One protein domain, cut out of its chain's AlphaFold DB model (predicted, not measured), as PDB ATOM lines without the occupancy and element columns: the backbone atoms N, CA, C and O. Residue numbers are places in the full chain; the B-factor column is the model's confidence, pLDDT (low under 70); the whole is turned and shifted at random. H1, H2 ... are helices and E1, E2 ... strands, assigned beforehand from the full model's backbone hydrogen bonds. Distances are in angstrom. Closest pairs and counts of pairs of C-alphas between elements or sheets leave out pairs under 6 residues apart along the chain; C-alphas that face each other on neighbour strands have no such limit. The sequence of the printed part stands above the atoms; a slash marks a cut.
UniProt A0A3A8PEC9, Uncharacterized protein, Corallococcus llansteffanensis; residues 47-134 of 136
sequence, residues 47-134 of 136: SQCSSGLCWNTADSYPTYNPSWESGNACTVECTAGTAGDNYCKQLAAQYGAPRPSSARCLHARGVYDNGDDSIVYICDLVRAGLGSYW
ATOM      1  N   SER A  47      12.431 -21.127  43.533       89.25
ATOM      2  CA  SER A  47      13.337 -21.971  42.748       89.25
ATOM      3  C   SER A  47      13.354 -21.668  41.250       89.25
ATOM      4  O   SER A  47      14.262 -22.118  40.558       89.25
ATOM      5  N   GLN A  48      12.364 -20.939  40.731       92.00
ATOM      6  CA  GLN A  48      12.339 -20.536  39.329       92.00
ATOM      7  C   GLN A  48      13.132 -19.257  39.085       92.00
ATOM      8  O   GLN A  48      13.485 -18.998  37.941       92.00
ATOM      9  N   CYS A  49      13.393 -18.451  40.111       90.12
ATOM     10  CA  CYS A  49      13.969 -17.123  39.967       90.12
ATOM     11  C   CYS A  49      15.486 -17.144  40.139       90.12
ATOM     12  O   CYS A  49      16.018 -17.788  41.038       90.12
ATOM     13  N   SER A  50      16.202 -16.366  39.327       92.31
ATOM     14  CA  SER A  50      17.663 -16.247  39.408       92.31
ATOM     15  C   SER A  50      18.126 -15.611  40.717       92.31
ATOM     16  O   SER A  50      19.259 -15.809  41.140       92.31
ATOM     17  N   SER A  51      17.251 -14.826  41.342       90.50
ATOM     18  CA  SER A  51      17.433 -14.245  42.670       90.50
ATOM     19  C   SER A  51      17.123 -15.214  43.811       90.50
ATOM     20  O   SER A  51      17.400 -14.887  44.958       90.50
ATOM     21  N   GLY A  52      16.507 -16.362  43.515       89.25
ATOM     22  CA  GLY A  52      15.932 -17.251  44.520       89.25
ATOM     23  C   GLY A  52      14.683 -16.690  45.203       89.25
ATOM     24  O   GLY A  52      14.285 -17.233  46.222       89.25
ATOM     25  N   LEU A  53      14.082 -15.613  44.678       88.50
ATOM     26  CA  LEU A  53      12.924 -14.953  45.285       88.50
ATOM     27  C   LEU A  53      11.812 -14.742  44.265       88.50
ATOM     28  O   LEU A  53      11.951 -13.953  43.325       88.50
ATOM     29  N   CYS A  54      10.692 -15.414  44.495       88.75
ATOM     30  CA  CYS A  54       9.443 -15.228  43.788       88.75
ATOM     31  C   CYS A  54       8.449 -14.548  44.720       88.75
ATOM     32  O   CYS A  54       7.872 -15.169  45.609       88.75
ATOM     33  N   TRP A  55       8.219 -13.260  44.499       87.12
ATOM     34  CA  TRP A  55       7.191 -12.572  45.253       87.12
ATOM     35  C   TRP A  55       5.819 -12.919  44.706       87.12
ATOM     36  O   TRP A  55       5.549 -12.659  43.530       87.12
ATOM     37  N   ASN A  56       4.942 -13.425  45.573       84.12
ATOM     38  CA  ASN A  56       3.514 -13.452  45.316       84.12
ATOM     39  C   ASN A  56       2.825 -12.407  46.168       84.12
ATOM     40  O   ASN A  56       3.184 -12.132  47.312       84.12
ATOM     41  N   THR A  57       1.763 -11.836  45.624       74.62
ATOM     42  CA  THR A  57       1.136 -10.712  46.309       74.62
ATOM     43  C   THR A  57       0.423 -11.123  47.611       74.62
ATOM     44  O   THR A  57       0.316 -10.317  48.538       74.62
ATOM     45  N   ALA A  58       0.046 -12.402  47.740       66.50
ATOM     46  CA  ALA A  58      -0.428 -13.019  48.984       66.50
ATOM     47  C   ALA A  58       0.626 -13.021  50.111       66.50
ATOM     48  O   ALA A  58       0.273 -13.066  51.292       66.50
ATOM     49  N   ASP A  59       1.905 -12.914  49.753       70.69
ATOM     50  CA  ASP A  59       3.021 -12.872  50.694       70.69
ATOM     51  C   ASP A  59       3.234 -11.459  51.246       70.69
ATOM     52  O   ASP A  59       4.140 -11.244  52.032       70.69
ATOM     53  N   SER A  60       2.434 -10.459  50.866       70.69
ATOM     54  CA  SER A  60       2.563  -9.094  51.392       70.69
ATOM     55  C   SER A  60       1.612  -8.828  52.562       70.69
ATOM     56  O   SER A  60       0.484  -9.318  52.615       70.69
ATOM     57  N   TYR A  61       2.055  -8.017  53.522       68.19
ATOM     58  CA  TYR A  61       1.190  -7.567  54.612       68.19
ATOM     59  C   TYR A  61       0.100  -6.611  54.084       68.19
ATOM     60  O   TYR A  61       0.447  -5.635  53.408       68.19
ATOM     61  N   PRO A  62      -1.188  -6.788  54.449       69.00
ATOM     62  CA  PRO A  62      -2.289  -5.952  53.951       69.00
ATOM     63  C   PRO A  62      -2.092  -4.449  54.179       69.00
ATOM     64  O   PRO A  62      -2.479  -3.634  53.350       69.00
ATOM     65  N   THR A  63      -1.429  -4.065  55.273       71.56
ATOM     66  CA  THR A  63      -1.085  -2.664  55.572       71.56
ATOM     67  C   THR A  63      -0.207  -2.027  54.493       71.56
ATOM     68  O   THR A  63      -0.321  -0.835  54.223       71.56
ATOM     69  N   TYR A  64       0.665  -2.818  53.865       66.62
ATOM     70  CA  TYR A  64       1.607  -2.356  52.846       66.62
ATOM     71  C   TYR A  64       1.141  -2.691  51.423       66.62
ATOM     72  O   TYR A  64       1.591  -2.062  50.464       66.62
ATOM     73  N   ASN A  65       0.169  -3.593  51.287       68.00
ATOM     74  CA  ASN A  65      -0.551  -3.869  50.052       68.00
ATOM     75  C   ASN A  65      -2.082  -3.743  50.227       68.00
ATOM     76  O   ASN A  65      -2.805  -4.739  50.205       68.00
ATOM     77  N   PRO A  66      -2.596  -2.513  50.400       63.00
ATOM     78  CA  PRO A  66      -4.003  -2.288  50.734       63.00
ATOM     79  C   PRO A  66      -4.964  -2.618  49.586       63.00
ATOM     80  O   PRO A  66      -6.144  -2.856  49.824       63.00
ATOM     81  N   SER A  67      -4.474  -2.625  48.345       63.16
ATOM     82  CA  SER A  67      -5.270  -2.861  47.142       63.16
ATOM     83  C   SER A  67      -5.460  -4.344  46.802       63.16
ATOM     84  O   SER A  67      -6.156  -4.618  45.830       63.16
ATOM     85  N   TRP A  68      -4.880  -5.285  47.573       62.62
ATOM     86  CA  TRP A  68      -4.937  -6.738  47.302       62.62
ATOM     87  C   TRP A  68      -4.703  -7.074  45.825       62.62
ATOM     88  O   TRP A  68      -5.323  -7.969  45.251       62.62
ATOM     89  N   GLU A  69      -3.807  -6.313  45.196       65.62
ATOM     90  CA  GLU A  69      -3.410  -6.554  43.817       65.62
ATOM     91  C   GLU A  69      -2.932  -8.003  43.718       65.62
ATOM     92  O   GLU A  69      -2.332  -8.508  44.655       65.62
ATOM     93  N   SER A  70      -3.278  -8.724  42.658       72.25
ATOM     94  CA  SER A  70      -2.925 -10.139  42.540       72.25
ATOM     95  C   SER A  70      -1.924 -10.306  41.416       72.25
ATOM     96  O   SER A  70      -2.159  -9.895  40.282       72.25
ATOM     97  N   GLY A  71      -0.777 -10.887  41.738       84.75
ATOM     98  CA  GLY A  71       0.303 -11.067  40.786       84.75
ATOM     99  C   GLY A  71       1.534 -11.704  41.401       84.75
ATOM    100  O   GLY A  71       1.612 -11.931  42.616       84.75
ATOM    101  N   ASN A  72       2.488 -11.999  40.529       89.44
ATOM    102  CA  ASN A  72       3.768 -12.556  40.921       89.44
ATOM    103  C   ASN A  72       4.901 -12.064  40.030       89.44
ATOM    104  O   ASN A  72       4.720 -11.824  38.833       89.44
ATOM    105  N   ALA A  73       6.078 -11.918  40.626       92.31
ATOM    106  CA  ALA A  73       7.288 -11.566  39.907       92.31
ATOM    107  C   ALA A  73       8.528 -12.073  40.645       92.31
ATOM    108  O   ALA A  73       8.629 -11.946  41.867       92.31
ATOM    109  N   CYS A  74       9.513 -12.556  39.889       92.75
ATOM    110  CA  CYS A  74      10.863 -12.720  40.399       92.75
ATOM    111  C   CYS A  74      11.373 -11.365  40.878       92.75
ATOM    112  O   CYS A  74      11.340 -10.380  40.134       92.75
ATOM    113  N   THR A  75      11.829 -11.308  42.120       92.75
ATOM    114  CA  THR A  75      12.211 -10.059  42.777       92.75
ATOM    115  C   THR A  75      13.501 -10.223  43.567       92.75
ATOM    116  O   THR A  75      14.184 -11.232  43.448       92.75
ATOM    117  N   VAL A  76      13.868  -9.211  44.338       93.00
ATOM    118  CA  VAL A  76      15.023  -9.184  45.230       93.00
ATOM    119  C   VAL A  76      14.628  -8.555  46.554       93.00
ATOM    120  O   VAL A  76      13.634  -7.824  46.637       93.00
ATOM    121  N   GLU A  77      15.446  -8.797  47.570       91.50
ATOM    122  CA  GLU A  77      15.353  -8.069  48.824       91.50
ATOM    123  C   GLU A  77      15.720  -6.594  48.650       91.50
ATOM    124  O   GLU A  77      16.466  -6.196  47.749       91.50
ATOM    125  N   CYS A  78      15.199  -5.776  49.550       90.75
ATOM    126  CA  CYS A  78      15.501  -4.360  49.639       90.75
ATOM    127  C   CYS A  78      15.650  -3.944  51.104       90.75
ATOM    128  O   CYS A  78      15.250  -4.649  52.026       90.75
ATOM    129  N   THR A  79      16.243  -2.777  51.343       89.62
ATOM    130  CA  THR A  79      16.320  -2.199  52.690       89.62
ATOM    131  C   THR A  79      15.094  -1.335  52.953       89.62
ATOM    132  O   THR A  79      14.762  -0.492  52.128       89.62
ATOM    133  N   ALA A  80      14.449  -1.488  54.108       85.75
ATOM    134  CA  ALA A  80      13.268  -0.709  54.476       85.75
ATOM    135  C   ALA A  80      13.426   0.815  54.272       85.75
ATOM    136  O   ALA A  80      14.491   1.396  54.500       85.75
ATOM    137  N   GLY A  81      12.320   1.477  53.922       85.00
ATOM    138  CA  GLY A  81      12.229   2.935  53.811       85.00
ATOM    139  C   GLY A  81      12.639   3.496  52.445       85.00
ATOM    140  O   GLY A  81      12.785   2.775  51.459       85.00
ATOM    141  N   THR A  82      12.835   4.818  52.383       89.69
ATOM    142  CA  THR A  82      13.002   5.569  51.122       89.69
ATOM    143  C   THR A  82      14.169   5.076  50.263       89.69
ATOM    144  O   THR A  82      14.111   5.144  49.036       89.69
ATOM    145  N   ALA A  83      15.240   4.580  50.892       92.25
ATOM    146  CA  ALA A  83      16.387   4.036  50.175       92.25
ATOM    147  C   ALA A  83      16.019   2.766  49.390       92.25
ATOM    148  O   ALA A  83      16.343   2.678  48.205       92.25
ATOM    149  N   GLY A  84      15.282   1.832  50.004       93.25
ATOM    150  CA  GLY A  84      14.767   0.648  49.316       93.25
ATOM    151  C   GLY A  84      13.764   0.989  48.233       93.25
ATOM    152  O   GLY A  84      13.832   0.422  47.148       93.25
ATOM    153  N   ASP A  85      12.876   1.955  48.473       93.56
ATOM    154  CA  ASP A  85      11.934   2.402  47.442       93.56
ATOM    155  C   ASP A  85      12.661   2.930  46.205       93.56
ATOM    156  O   ASP A  85      12.304   2.600  45.075       93.56
ATOM    157  N   ASN A  86      13.699   3.745  46.401       96.94
ATOM    158  CA  ASN A  86      14.501   4.262  45.297       96.94
ATOM    159  C   ASN A  86      15.252   3.143  44.569       96.94
ATOM    160  O   ASN A  86      15.285   3.148  43.338       96.94
ATOM    161  N   TYR A  87      15.788   2.170  45.309       97.12
ATOM    162  CA  TYR A  87      16.400   0.977  44.733       97.12
ATOM    163  C   TYR A  87      15.405   0.186  43.871       97.12
ATOM    164  O   TYR A  87      15.685  -0.078  42.704       97.12
ATOM    165  N   CYS A  88      14.205  -0.106  44.377       95.75
ATOM    166  CA  CYS A  88      13.194  -0.851  43.627       95.75
ATOM    167  C   CYS A  88      12.719  -0.103  42.374       95.75
ATOM    168  O   CYS A  88      12.467  -0.728  41.346       95.75
ATOM    169  N   LYS A  89      12.647   1.235  42.410       97.31
ATOM    170  CA  LYS A  89      12.335   2.057  41.225       97.31
ATOM    171  C   LYS A  89      13.433   1.991  40.168       97.31
ATOM    172  O   LYS A  89      13.132   1.872  38.981       97.31
ATOM    173  N   GLN A  90      14.696   2.059  40.587       97.94
ATOM    174  CA  GLN A  90      15.844   1.909  39.687       97.94
ATOM    175  C   GLN A  90      15.889   0.505  39.080       97.94
ATOM    176  O   GLN A  90      16.070   0.371  37.872       97.94
ATOM    177  N   LEU A  91      15.644  -0.522  39.894       96.38
ATOM    178  CA  LEU A  91      15.560  -1.910  39.456       96.38
ATOM    179  C   LEU A  91      14.426  -2.101  38.441       96.38
ATOM    180  O   LEU A  91      14.642  -2.631  37.357       96.38
ATOM    181  N   ALA A  92      13.227  -1.596  38.729       96.12
ATOM    182  CA  ALA A  92      12.112  -1.653  37.791       96.12
ATOM    183  C   ALA A  92      12.456  -0.974  36.453       96.12
ATOM    184  O   ALA A  92      12.165  -1.523  35.393       96.12
ATOM    185  N   ALA A  93      13.133   0.179  36.481       97.19
ATOM    186  CA  ALA A  93      13.592   0.851  35.264       97.19
ATOM    187  C   ALA A  93      14.636   0.019  34.495       97.19
ATOM    188  O   ALA A  93      14.539  -0.096  33.274       97.19
ATOM    189  N   GLN A  94      15.591  -0.598  35.197       97.06
ATOM    190  CA  GLN A  94      16.613  -1.470  34.607       97.06
ATOM    191  C   GLN A  94      15.995  -2.658  33.860       97.06
ATOM    192  O   GLN A  94      16.475  -3.031  32.791       97.06
ATOM    193  N   TYR A  95      14.915  -3.222  34.401       95.25
ATOM    194  CA  TYR A  95      14.199  -4.355  33.812       95.25
ATOM    195  C   TYR A  95      13.068  -3.936  32.857       95.25
ATOM    196  O   TYR A  95      12.266  -4.772  32.442       95.25
ATOM    197  N   GLY A  96      13.016  -2.658  32.463       95.00
ATOM    198  CA  GLY A  96      12.099  -2.166  31.433       95.00
ATOM    199  C   GLY A  96      10.636  -2.097  31.872       95.00
ATOM    200  O   GLY A  96       9.741  -2.242  31.040       95.00
ATOM    201  N   ALA A  97      10.376  -1.895  33.165       94.06
ATOM    202  CA  ALA A  97       9.022  -1.765  33.684       94.06
ATOM    203  C   ALA A  97       8.279  -0.583  33.029       94.06
ATOM    204  O   ALA A  97       8.845   0.509  32.933       94.06
ATOM    205  N   PRO A  98       6.998  -0.738  32.650       94.25
ATOM    206  CA  PRO A  98       6.190   0.362  32.116       94.25
ATOM    207  C   PRO A  98       6.001   1.536  33.086       94.25
ATOM    208  O   PRO A  98       5.834   2.677  32.658       94.25
ATOM    209  N   ARG A  99       5.979   1.265  34.397       93.69
ATOM    210  CA  ARG A  99       5.740   2.264  35.453       93.69
ATOM    211  C   ARG A  99       6.780   2.128  36.568       93.69
ATOM    212  O   ARG A  99       6.432   1.788  37.698       93.69
ATOM    213  N   PRO A 100       8.064   2.400  36.295       94.50
ATOM    214  CA  PRO A 100       9.138   2.109  37.243       94.50
ATOM    215  C   PRO A 100       8.996   2.894  38.554       94.50
ATOM    216  O   PRO A 100       9.326   2.385  39.617       94.50
ATOM    217  N   SER A 101       8.415   4.098  38.511       95.56
ATOM    218  CA  SER A 101       8.126   4.920  39.693       95.56
ATOM    219  C   SER A 101       7.103   4.311  40.658       95.56
ATOM    220  O   SER A 101       7.004   4.775  41.793       95.56
ATOM    221  N   SER A 102       6.329   3.317  40.212       90.69
ATOM    222  CA  SER A 102       5.326   2.614  41.018       90.69
ATOM    223  C   SER A 102       5.904   1.440  41.810       90.69
ATOM    224  O   SER A 102       5.212   0.929  42.692       90.69
ATOM    225  N   ALA A 103       7.149   1.032  41.534       91.88
ATOM    226  CA  ALA A 103       7.847   0.046  42.350       91.88
ATOM    227  C   ALA A 103       8.144   0.599  43.751       91.88
ATOM    228  O   ALA A 103       8.392   1.796  43.932       91.88
ATOM    229  N   ARG A 104       8.125  -0.290  44.742       91.19
ATOM    230  CA  ARG A 104       8.307   0.040  46.162       91.19
ATOM    231  C   ARG A 104       8.899  -1.138  46.924       91.19
ATOM    232  O   ARG A 104       8.748  -2.281  46.500       91.19
ATOM    233  N   CYS A 105       9.547  -0.848  48.038       90.75
ATOM    234  CA  CYS A 105      10.075  -1.840  48.958       90.75
ATOM    235  C   CYS A 105       8.995  -2.183  49.993       90.75
ATOM    236  O   CYS A 105       8.559  -1.315  50.751       90.75
ATOM    237  N   LEU A 106       8.514  -3.426  50.002       87.06
ATOM    238  CA  LEU A 106       7.416  -3.871  50.860       87.06
ATOM    239  C   LEU A 106       7.857  -4.930  51.849       87.06
ATOM    240  O   LEU A 106       8.690  -5.771  51.538       87.06
ATOM    241  N   HIS A 107       7.208  -4.934  53.008       84.56
ATOM    242  CA  HIS A 107       7.318  -6.018  53.972       84.56
ATOM    243  C   HIS A 107       6.626  -7.280  53.425       84.56
ATOM    244  O   HIS A 107       5.407  -7.278  53.200       84.56
ATOM    245  N   ALA A 108       7.402  -8.348  53.239       76.56
ATOM    246  CA  ALA A 108       6.893  -9.678  52.938       76.56
ATOM    247  C   ALA A 108       6.685 -10.485  54.224       76.56
ATOM    248  O   ALA A 108       7.519 -10.472  55.125       76.56
ATOM    249  N   ARG A 109       5.576 -11.224  54.297       61.84
ATOM    250  CA  ARG A 109       5.403 -12.349  55.207       61.84
ATOM    251  C   ARG A 109       6.575 -13.288  54.967       61.84
ATOM    252  O   ARG A 109       6.729 -13.814  53.869       61.84
ATOM    253  N   GLY A 110       7.399 -13.468  55.990       53.97
ATOM    254  CA  GLY A 110       8.471 -14.441  55.950       53.97
ATOM    255  C   GLY A 110       7.889 -15.821  55.661       53.97
ATOM    256  O   GLY A 110       7.342 -16.466  56.545       53.97
ATOM    257  N   VAL A 111       8.056 -16.304  54.431       47.59
ATOM    258  CA  VAL A 111       8.129 -17.750  54.166       47.59
ATOM    259  C   VAL A 111       9.387 -18.332  54.853       47.59
ATOM    260  O   VAL A 111       9.519 -19.539  55.009       47.59
ATOM    261  N   TYR A 112      10.273 -17.458  55.351       47.97
ATOM    262  CA  TYR A 112      11.467 -17.741  56.151       47.97
ATOM    263  C   TYR A 112      11.251 -17.612  57.673       47.97
ATOM    264  O   TYR A 112      12.209 -17.417  58.418       47.97
ATOM    265  N   ASP A 113      10.004 -17.704  58.149       46.22
ATOM    266  CA  ASP A 113       9.681 -17.740  59.580       46.22
ATOM    267  C   ASP A 113      10.051 -19.109  60.185       46.22
ATOM    268  O   ASP A 113       9.251 -20.042  60.242       46.22
ATOM    269  N   ASN A 114      11.311 -19.229  60.606       49.06
ATOM    270  CA  ASN A 114      11.805 -20.306  61.469       49.06
ATOM    271  C   ASN A 114      11.847 -19.875  62.954       49.06
ATOM    272  O   ASN A 114      12.606 -20.452  63.736       49.06
ATOM    273  N   GLY A 115      11.049 -18.881  63.368       45.12
ATOM    274  CA  GLY A 115      10.987 -18.423  64.761       45.12
ATOM    275  C   GLY A 115      12.011 -17.354  65.154       45.12
ATOM    276  O   GLY A 115      12.152 -17.068  66.342       45.12
ATOM    277  N   ASP A 116      12.697 -16.756  64.180       48.78
ATOM    278  CA  ASP A 116      13.398 -15.481  64.342       48.78
ATOM    279  C   ASP A 116      12.636 -14.466  63.483       48.78
ATOM    280  O   ASP A 116      12.569 -14.638  62.263       48.78
ATOM    281  N   ASP A 117      12.027 -13.456  64.115       53.94
ATOM    282  CA  ASP A 117      11.193 -12.387  63.526       53.94
ATOM    283  C   ASP A 117      11.995 -11.465  62.572       53.94
ATOM    284  O   ASP A 117      11.988 -10.233  62.669       53.94
ATOM    285  N   SER A 118      12.748 -12.046  61.644       59.00
ATOM    286  CA  SER A 118      13.479 -11.326  60.617       59.00
ATOM    287  C   SER A 118      12.485 -10.821  59.576       59.00
ATOM    288  O   SER A 118      11.984 -11.535  58.709       59.00
ATOM    289  N   ILE A 119      12.151  -9.542  59.714       72.06
ATOM    290  CA  ILE A 119      11.339  -8.803  58.755       72.06
ATOM    291  C   ILE A 119      12.116  -8.726  57.437       72.06
ATOM    292  O   ILE A 119      13.105  -7.995  57.339       72.06
ATOM    293  N   VAL A 120      11.650  -9.445  56.417       80.94
ATOM    294  CA  VAL A 120      12.203  -9.369  55.060       80.94
ATOM    295  C   VAL A 120      11.423  -8.336  54.256       80.94
ATOM    296  O   VAL A 120      10.188  -8.317  54.247       80.94
ATOM    297  N   TYR A 121      12.156  -7.475  53.558       87.06
ATOM    298  CA  TYR A 121      11.578  -6.537  52.610       87.06
ATOM    299  C   TYR A 121      11.997  -6.900  51.198       87.06
ATOM    300  O   TYR A 121      13.148  -7.250  50.958       87.06
ATOM    301  N   ILE A 122      11.073  -6.764  50.259       89.88
ATOM    302  CA  ILE A 122      11.260  -7.133  48.859       89.88
ATOM    303  C   ILE A 122      10.720  -6.054  47.926       89.88
ATOM    304  O   ILE A 122       9.843  -5.267  48.296       89.88
ATOM    305  N   CYS A 123      11.213  -6.027  46.692       91.56
ATOM    306  CA  CYS A 123      10.692  -5.112  45.685       91.56
ATOM    307  C   CYS A 123       9.354  -5.602  45.106       91.56
ATOM    308  O   CYS A 123       9.277  -6.635  44.442       91.56
ATOM    309  N   ASP A 124       8.297  -4.814  45.280       90.19
ATOM    310  CA  ASP A 124       7.039  -4.958  44.546       90.19
ATOM    311  C   ASP A 124       7.241  -4.432  43.121       90.19
ATOM    312  O   ASP A 124       7.207  -3.225  42.862       90.19
ATOM    313  N   LEU A 125       7.516  -5.359  42.204       91.38
ATOM    314  CA  LEU A 125       7.714  -5.075  40.782       91.38
ATOM    315  C   LEU A 125       6.431  -5.263  39.957       91.38
ATOM    316  O   LEU A 125       6.338  -4.729  38.849       91.38
ATOM    317  N   VAL A 126       5.424  -5.952  40.503       90.06
ATOM    318  CA  VAL A 126       4.125  -6.165  39.837       90.06
ATOM    319  C   VAL A 126       3.419  -4.837  39.613       90.06
ATOM    320  O   VAL A 126       2.960  -4.565  38.504       90.06
ATOM    321  N   ARG A 127       3.445  -3.929  40.597       85.62
ATOM    322  CA  ARG A 127       2.881  -2.575  40.438       85.62
ATOM    323  C   ARG A 127       3.545  -1.746  39.355       85.62
ATOM    324  O   ARG A 127       2.912  -0.872  38.758       85.62
ATOM    325  N   ALA A 128       4.819  -2.015  39.091       90.62
ATOM    326  CA  ALA A 128       5.551  -1.367  38.016       90.62
ATOM    327  C   ALA A 128       5.201  -1.932  36.628       90.62
ATOM    328  O   ALA A 128       5.607  -1.352  35.621       90.62
ATOM    329  N   GLY A 129       4.409  -3.008  36.564       89.75
ATOM    330  CA  GLY A 129       3.998  -3.689  35.338       89.75
ATOM    331  C   GLY A 129       4.939  -4.816  34.914       89.75
ATOM    332  O   GLY A 129       4.937  -5.183  33.742       89.75
ATOM    333  N   LEU A 130       5.765  -5.327  35.831       91.88
ATOM    334  CA  LEU A 130       6.565  -6.533  35.617       91.88
ATOM    335  C   LEU A 130       5.836  -7.766  36.166       91.88
ATOM    336  O   LEU A 130       4.921  -7.653  36.973       91.88
ATOM    337  N   GLY A 131       6.253  -8.957  35.752       90.38
ATOM    338  CA  GLY A 131       5.643 -10.202  36.202       90.38
ATOM    339  C   GLY A 131       4.266 -10.464  35.598       90.38
ATOM    340  O   GLY A 131       3.966 -10.045  34.480       90.38
ATOM    341  N   SER A 132       3.455 -11.243  36.315       88.44
ATOM    342  CA  SER A 132       2.052 -11.477  35.966       88.44
ATOM    343  C   SER A 132       1.135 -10.651  36.859       88.44
ATOM    344  O   SER A 132       1.417 -10.452  38.041       88.44
ATOM    345  N   TYR A 133       0.034 -10.189  36.278       77.12
ATOM    346  CA  TYR A 133      -1.029  -9.481  36.969       77.12
ATOM    347  C   TYR A 133      -2.340 -10.196  36.665       77.12
ATOM    348  O   TYR A 133      -2.686 -10.376  35.498       77.12
ATOM    349  N   TRP A 134      -3.053 -10.606  37.705       64.12
ATOM    350  CA  TRP A 134      -4.358 -11.251  37.614       64.12
ATOM    351  C   TRP A 134      -5.351 -10.374  38.375       64.12
ATOM    352  O   TRP A 134      -5.756 -10.690  39.486       64.12
TER     353      TRP A 134
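Overview. This is residues 47 to 134 of the 136 residues of an uncharacterized protein of Corallococcus llansteffanensis (UniProt A0A3A8PEC9). What is the main picture? There is little regular structure: helix H1 packs on the hairpin E3 and E4, a second small hairpin, E1 and E2, sits near E4, and loops make up most of the rest. What are the counts? Of 88 printed residues only 30 are in named elements, in the order E1, E2, H1, E3, E4, class mixed; both two-stranded sheets are antiparallel. It is compact, radius of gyration of the C-alphas 12.0 A, spans 38 by 28 by 28 A.

Along the chain. Where are the strands? E3 is residues 104 to 108, E4 120 to 124, ending at (7.039, -4.958, 44.546), E1 54 to 56, from (9.443, -15.228, 43.788), and E2 71 to 74. And the helix? H1 is residues 82 to 94, 18.3 A long.

Arrangement. Which atoms pair? Within hydrogen-bond range are N 106 and O 122, 2.8 A, N 55 and O 73, 3.0 A, and every O i to N i+4 pair in H1. What is closest to H1? The closest C-alphas of H1 and E3 are Asp 85 and Arg 104, 4.5 A; H1 and E1 are apart.

Size, cuts and confidence. Any cut? The printed part has none; E1 to E2 and E3 to E4 are long links. Where is confidence low? Residues 109 to 118, among others, are under 70.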